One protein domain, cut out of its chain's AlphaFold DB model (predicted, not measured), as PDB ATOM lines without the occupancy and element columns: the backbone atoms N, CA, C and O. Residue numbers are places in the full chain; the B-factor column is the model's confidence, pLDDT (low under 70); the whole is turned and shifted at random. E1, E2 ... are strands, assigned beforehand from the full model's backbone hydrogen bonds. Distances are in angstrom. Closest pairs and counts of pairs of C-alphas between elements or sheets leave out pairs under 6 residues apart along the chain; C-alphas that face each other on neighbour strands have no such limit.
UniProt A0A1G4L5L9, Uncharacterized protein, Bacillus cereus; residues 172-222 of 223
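AT A GLANCE: This is residues 172 to 222 of the 223 residues of an uncharacterized protein of Bacillus cereus (UniProt A0A1G4L5L9). The domain is one long, thin ribbon of two chain stretches side by side: the chain runs out through E1, E2 and E3, folds back at residues 189 to 193, and returns through E4, E5 and E6. Three short antiparallel strand pairs follow one another along it, E1 with E6 near the two printed ends, then E2 with E5, then the hairpin E3 and E4, and a loop, residues 198 to 210, bulges out between E4 and E5. The printed part has 51 residues, with six named strands in the order E1 to E6 and no named helix; the class is all strand, though named strands hold 23 of the 51 residues, under half. It is extended, a rod, with a radius of gyration of the C-alphas of 15.2 A and spans of 50 by 23 by 16 A.

HOW THE PARTS SIT: E1, residues 172 to 174, is the antiparallel neighbour of E6, residues 218 to 221, at 154 degrees between directions. The C-alphas of Thr 173 and Arg 219 face each other at 5.1 A, and N 172 and O 220 are within hydrogen-bond range at 2.9 A. E2, residues 179 to 182, is antiparallel to E5, residues 211 to 214, at 153 degrees. The C-alphas of Ala 179 and His 214 face each other at 4.4 A, and N 180 and O 213 are 2.8 A apart, within hydrogen-bond range. E2 runs on into E3, residues 185 to 188, across a break of 2 residues, at 64 degrees. E3 and E4, residues 194 to 197, form an antiparallel hairpin at 145 degrees; the C-alphas of Val 188 and Thr 194 face each other at 4.4 A, and N 187 and O 195 are within hydrogen-bond range at 2.9 A. E2 and E4 are only just apart, closest 8.3 A. E1 is apart from E3, E4 and E5.

IN THESE COORDINATES: E1 begins with C-alpha 172 at (158.465, 165.512, 100.924) and is 6.3 A long from first to last C-alpha. E2 measures 9.9 A and E3 10.0 A, ending with C-alpha 188 at (175.812, 183.260, 134.658). E4 and E5 measure 9.6 A each, and E6, 9.7 A, ends with C-alpha 221 at (162.192, 160.305, 101.341).

THE WHOLE: The C-alphas farthest apart, those of Gly 192 and Lys 222, are 50.2 A apart, while those of Thr 172 and Lys 222 are 6.4 A apart. The printed part has no cut. The link from E4 to E5, 13 residues, is long; the other links are tight. The mean pLDDT of the printed part is 72.9, and residues 172 to 175, 177 to 179, 201 to 204 and 213 to 222 are under 70.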
ATOM      1  N   THR A 172     159.615 164.725 100.480       56.56
ATOM      2  CA  THR A 172     158.465 165.512 100.924       56.56
ATOM      3  C   THR A 172     158.852 166.190 102.231       56.56
ATOM      4  O   THR A 172     159.433 165.558 103.115       56.56
ATOM      5  N   THR A 173     158.582 167.492 102.324       58.44
ATOM      6  CA  THR A 173     158.780 168.255 103.559       58.44
ATOM      7  C   THR A 173     157.484 168.176 104.354       58.44
ATOM      8  O   THR A 173     156.435 168.560 103.838       58.44
ATOM      9  N   GLU A 174     157.547 167.625 105.563       65.44
ATOM     10  CA  GLU A 174     156.425 167.604 106.500       65.44
ATOM     11  C   GLU A 174     156.713 168.585 107.637       65.44
ATOM     12  O   GLU A 174     157.794 168.552 108.229       65.44
ATOM     13  N   GLU A 175     155.749 169.468 107.908       66.44
ATOM     14  CA  GLU A 175     155.871 170.510 108.928       66.44
ATOM     15  C   GLU A 175     156.227 169.887 110.279       66.44
ATOM     16  O   GLU A 175     155.584 168.936 110.730       66.44
ATOM     17  N   ASN A 176     157.251 170.426 110.936       70.19
ATOM     18  CA  ASN A 176     157.581 170.016 112.289       70.19
ATOM     19  C   ASN A 176     156.829 170.890 113.305       70.19
ATOM     20  O   ASN A 176     157.236 172.027 113.548       70.19
ATOM     21  N   PRO A 177     155.775 170.374 113.974       67.75
ATOM     22  CA  PRO A 177     154.969 171.181 114.887       67.75
ATOM     23  C   PRO A 177     155.687 171.474 116.213       67.75
ATOM     24  O   PRO A 177     155.136 172.167 117.069       67.75
ATOM     25  N   ASN A 178     156.895 170.934 116.423       64.31
ATOM     26  CA  ASN A 178     157.677 171.186 117.626       64.31
ATOM     27  C   ASN A 178     158.294 172.584 117.573       64.31
ATOM     28  O   ASN A 178     159.474 172.771 117.263       64.31
ATOM     29  N   ALA A 179     157.468 173.557 117.931       68.69
ATOM     30  CA  ALA A 179     157.893 174.892 118.281       68.69
ATOM     31  C   ALA A 179     158.046 174.988 119.803       68.69
ATOM     32  O   ALA A 179     157.207 174.500 120.562       68.69
ATOM     33  N   HIS A 180     159.104 175.641 120.262       70.94
ATOM     34  CA  HIS A 180     159.286 175.948 121.670       70.94
ATOM     35  C   HIS A 180     159.675 177.410 121.836       70.94
ATOM     36  O   HIS A 180     160.410 177.978 121.032       70.94
ATOM     37  N   HIS A 181     159.127 178.027 122.874       78.50
ATOM     38  CA  HIS A 181     159.394 179.416 123.193       78.50
ATOM     39  C   HIS A 181     160.501 179.491 124.238       78.50
ATOM     40  O   HIS A 181     160.398 178.870 125.300       78.50
ATOM     41  N   VAL A 182     161.544 180.255 123.943       79.06
ATOM     42  CA  VAL A 182     162.608 180.554 124.893       79.06
ATOM     43  C   VAL A 182     162.239 181.834 125.624       79.06
ATOM     44  O   VAL A 182     162.226 182.914 125.039       79.06
ATOM     45  N   THR A 183     161.936 181.713 126.916       79.75
ATOM     46  CA  THR A 183     161.697 182.878 127.770       79.75
ATOM     47  C   THR A 183     163.027 183.577 128.072       79.75
ATOM     48  O   THR A 183     163.968 182.899 128.513       79.75
ATOM     49  N   PRO A 184     163.109 184.911 127.910       84.75
ATOM     50  CA  PRO A 184     164.314 185.653 128.230       84.75
ATOM     51  C   PRO A 184     164.709 185.498 129.691       84.75
ATOM     52  O   PRO A 184     163.869 185.612 130.590       84.75
ATOM     53  N   HIS A 185     165.985 185.231 129.934       83.50
ATOM     54  CA  HIS A 185     166.540 185.133 131.276       83.50
ATOM     55  C   HIS A 185     168.021 185.499 131.297       83.50
ATOM     56  O   HIS A 185     168.728 185.412 130.296       83.50
ATOM     57  N   GLU A 186     168.504 185.860 132.479       86.94
ATOM     58  CA  GLU A 186     169.929 186.030 132.720       86.94
ATOM     59  C   GLU A 186     170.584 184.680 133.013       86.94
ATOM     60  O   GLU A 186     170.082 183.871 133.802       86.94
ATOM     61  N   ARG A 187     171.744 184.444 132.402       82.12
ATOM     62  CA  ARG A 187     172.569 183.264 132.650       82.12
ATOM     63  C   ARG A 187     173.966 183.678 133.083       82.12
ATOM     64  O   ARG A 187     174.642 184.430 132.385       82.12
ATOM     65  N   VAL A 188     174.426 183.117 134.197       86.19
ATOM     66  CA  VAL A 188     175.812 183.260 134.658       86.19
ATOM     67  C   VAL A 188     176.673 182.179 134.006       86.19
ATOM     68  O   VAL A 188     176.382 180.987 134.109       86.19
ATOM     69  N   LEU A 189     177.721 182.602 133.307       76.31
ATOM     70  CA  LEU A 189     178.696 181.736 132.656       76.31
ATOM     71  C   LEU A 189     179.724 181.193 133.665       76.31
ATOM     72  O   LEU A 189     179.902 181.765 134.743       76.31
ATOM     73  N   PRO A 190     180.458 180.115 133.326       76.12
ATOM     74  CA  PRO A 190     181.485 179.542 134.205       76.12
ATOM     75  C   PRO A 190     182.613 180.507 134.603       76.12
ATOM     76  O   PRO A 190     183.274 180.288 135.614       76.12
ATOM     77  N   ASP A 191     182.836 181.567 133.823       84.19
ATOM     78  CA  ASP A 191     183.814 182.625 134.100       84.19
ATOM     79  C   ASP A 191     183.260 183.768 134.977       84.19
ATOM     80  O   ASP A 191     183.964 184.740 135.248       84.19
ATOM     81  N   GLY A 192     182.008 183.654 135.434       86.19
ATOM     82  CA  GLY A 192     181.335 184.623 136.297       86.19
ATOM     83  C   GLY A 192     180.647 185.775 135.561       86.19
ATOM     84  O   GLY A 192     180.004 186.599 136.213       86.19
ATOM     85  N   ARG A 193     180.738 185.857 134.227       85.00
ATOM     86  CA  ARG A 193     180.003 186.866 133.449       85.00
ATOM     87  C   ARG A 193     178.518 186.525 133.390       85.00
ATOM     88  O   ARG A 193     178.151 185.360 133.279       85.00
ATOM     89  N   THR A 194     177.668 187.546 133.429       84.19
ATOM     90  CA  THR A 194     176.222 187.395 133.209       84.19
ATOM     91  C   THR A 194     175.899 187.797 131.779       84.19
ATOM     92  O   THR A 194     176.383 188.829 131.317       84.19
ATOM     93  N   ILE A 195     175.122 186.971 131.085       79.25
ATOM     94  CA  ILE A 195     174.617 187.247 129.739       79.25
ATOM     95  C   ILE A 195     173.090 187.209 129.734       79.25
ATOM     96  O   ILE A 195     172.487 186.480 130.528       79.25
ATOM     97  N   TRP A 196     172.484 187.954 128.818       82.06
ATOM     98  CA  TRP A 196     171.074 187.817 128.480       82.06
ATOM     99  C   TRP A 196     170.894 186.655 127.496       82.06
ATOM    100  O   TRP A 196     171.720 186.455 126.604       82.06
ATOM    101  N   VAL A 197     169.862 185.837 127.701       80.19
ATOM    102  CA  VAL A 197     169.515 184.710 126.827       80.19
ATOM    103  C   VAL A 197     168.026 184.779 126.526       80.19
ATOM    104  O   VAL A 197     167.210 184.429 127.375       80.19
ATOM    105  N   ASP A 198     167.680 185.192 125.316       78.00
ATOM    106  CA  ASP A 198     166.314 185.274 124.783       78.00
ATOM    107  C   ASP A 198     166.028 184.251 123.671       78.00
ATOM    108  O   ASP A 198     164.868 183.995 123.356       78.00
ATOM    109  N   GLY A 199     167.069 183.594 123.155       71.62
ATOM    110  CA  GLY A 199     166.974 182.416 122.297       71.62
ATOM    111  C   GLY A 199     166.991 182.691 120.796       71.62
ATOM    112  O   GLY A 199     166.783 181.745 120.036       71.62
ATOM    113  N   ASP A 200     167.245 183.920 120.355       71.38
ATOM    114  CA  ASP A 200     167.333 184.258 118.927       71.38
ATOM    115  C   ASP A 200     168.698 183.911 118.295       71.38
ATOM    116  O   ASP A 200     168.818 183.793 117.076       71.38
ATOM    117  N   GLY A 201     169.704 183.661 119.138       65.19
ATOM    118  CA  GLY A 201     171.069 183.348 118.723       65.19
ATOM    119  C   GLY A 201     171.946 184.582 118.492       65.19
ATOM    120  O   GLY A 201     173.120 184.414 118.165       65.19
ATOM    121  N   ASP A 202     171.428 185.795 118.702       65.75
ATOM    122  CA  ASP A 202     172.154 187.055 118.580       65.75
ATOM    123  C   ASP A 202     172.439 187.662 119.959       65.75
ATOM    124  O   ASP A 202     171.657 188.387 120.557       65.75
ATOM    125  N   THR A 203     173.650 187.425 120.460       65.25
ATOM    126  CA  THR A 203     174.084 187.980 121.756       65.25
ATOM    127  C   THR A 203     174.361 189.492 121.749       65.25
ATOM    128  O   THR A 203     174.788 190.029 122.770       65.25
ATOM    129  N   SER A 204     174.196 190.180 120.611       67.06
ATOM    130  CA  SER A 204     174.427 191.625 120.493       67.06
ATOM    131  C   SER A 204     173.168 192.471 120.700       67.06
ATOM    132  O   SER A 204     173.284 193.683 120.916       67.06
ATOM    133  N   VAL A 205     171.983 191.853 120.663       73.19
ATOM    134  CA  VAL A 205     170.693 192.533 120.778       73.19
ATOM    135  C   VAL A 205     169.804 191.792 121.766       73.19
ATOM    136  O   VAL A 205     169.348 190.693 121.499       73.19
ATOM    137  N   ASP A 206     169.484 192.438 122.886       77.38
ATOM    138  CA  ASP A 206     168.585 191.853 123.878       77.38
ATOM    139  C   ASP A 206     167.122 192.079 123.484       77.38
ATOM    140  O   ASP A 206     166.625 193.214 123.461       77.38
ATOM    141  N   THR A 207     166.383 190.999 123.249       74.75
ATOM    142  CA  THR A 207     164.929 191.045 123.101       74.75
ATOM    143  C   THR A 207     164.240 190.696 124.422       74.75
ATOM    144  O   THR A 207     164.627 189.792 125.164       74.75
ATOM    145  N   GLN A 208     163.176 191.435 124.750       79.75
ATOM    146  CA  GLN A 208     162.380 191.183 125.963       79.75
ATOM    147  C   GLN A 208     161.180 190.260 125.718       79.75
ATOM    148  O   GLN A 208     160.487 189.883 126.660       79.75
ATOM    149  N   GLY A 209     160.917 189.917 124.454       78.44
ATOM    150  CA  GLY A 209     159.783 189.086 124.047       78.44
ATOM    151  C   GLY A 209     160.073 187.588 124.018       78.44
ATOM    152  O   GLY A 209     159.123 186.818 123.912       78.44
ATOM    153  N   GLY A 210     161.344 187.183 124.113       77.25
ATOM    154  CA  GLY A 210     161.757 185.799 123.885       77.25
ATOM    155  C   GLY A 210     161.706 185.412 122.419       77.25
ATOM    156  O   GLY A 210     161.277 186.190 121.563       77.25
ATOM    157  N   TRP A 211     162.118 184.183 122.132       79.12
ATOM    158  CA  TRP A 211     162.210 183.695 120.763       79.12
ATOM    159  C   TRP A 211     161.455 182.386 120.562       79.12
ATOM    160  O   TRP A 211     161.561 181.450 121.356       79.12
ATOM    161  N   GLN A 212     160.686 182.309 119.473       77.62
ATOM    162  CA  GLN A 212     160.021 181.076 119.064       77.62
ATOM    163  C   GLN A 212     160.977 180.258 118.193       77.62
ATOM    164  O   GLN A 212     161.168 180.539 117.009       77.62
ATOM    165  N   GLN A 213     161.566 179.224 118.778       69.88
ATOM    166  CA  GLN A 213     162.398 178.277 118.054       69.88
ATOM    167  C   GLN A 213     161.520 177.199 117.424       69.88
ATOM    168  O   GLN A 213     160.672 176.602 118.089       69.88
ATOM    169  N   HIS A 214     161.741 176.941 116.138       66.75
ATOM    170  CA  HIS A 214     161.108 175.850 115.409       66.75
ATOM    171  C   HIS A 214     162.182 174.830 115.072       66.75
ATOM    172  O   HIS A 214     163.259 175.187 114.585       66.75
ATOM    173  N   ASN A 215     161.900 173.563 115.349       65.62
ATOM    174  CA  ASN A 215     162.748 172.504 114.832       65.62
ATOM    175  C   ASN A 215     162.615 172.462 113.301       65.62
ATOM    176  O   ASN A 215     161.537 172.755 112.784       65.62
ATOM    177  N   PRO A 216     163.674 172.084 112.567       67.38
ATOM    178  CA  PRO A 216     163.580 171.908 111.126       67.38
ATOM    179  C   PRO A 216     162.464 170.925 110.757       67.38
ATOM    180  O   PRO A 216     162.259 169.924 111.456       67.38
ATOM    181  N   ASP A 217     161.786 171.201 109.643       67.81
ATOM    182  CA  ASP A 217     160.780 170.310 109.068       67.81
ATOM    183  C   ASP A 217     161.346 168.914 108.808       67.81
ATOM    184  O   ASP A 217     162.521 168.739 108.449       67.81
ATOM    185  N   TYR A 218     160.496 167.907 108.980       61.06
ATOM    186  CA  TYR A 218     160.881 166.532 108.720       61.06
ATOM    187  C   TYR A 218     161.074 166.340 107.219       61.06
ATOM    188  O   TYR A 218     160.226 166.697 106.398       61.06
ATOM    189  N   ARG A 219     162.205 165.740 106.852       67.88
ATOM    190  CA  ARG A 219     162.484 165.343 105.472       67.88
ATOM    191  C   ARG A 219     162.184 163.865 105.324       67.88
ATOM    192  O   ARG A 219     162.911 163.032 105.860       67.88
ATOM    193  N   ILE A 220     161.120 163.555 104.592       60.88
ATOM    194  CA  ILE A 220     160.685 162.181 104.350       60.88
ATOM    195  C   ILE A 220     161.057 161.813 102.911       60.88
ATOM    196  O   ILE A 220     160.614 162.504 101.989       60.88
ATOM    197  N   PRO A 221     161.878 160.770 102.688       55.84
ATOM    198  CA  PRO A 221     162.192 160.305 101.341       55.84
ATOM    199  C   PRO A 221     160.908 159.899 100.607       55.84
ATOM    200  O   PRO A 221     160.104 159.147 101.164       55.84
ATOM    201  N   LYS A 222     160.695 160.360  99.369       47.44
ATOM    202  CA  LYS A 222     159.682 159.756  98.496       47.44
ATOM    203  C   LYS A 222     160.199 158.385  98.059       47.44
ATOM    204  O   LYS A 222     161.328 158.271  97.587       47.44
TER     205      LYS A 222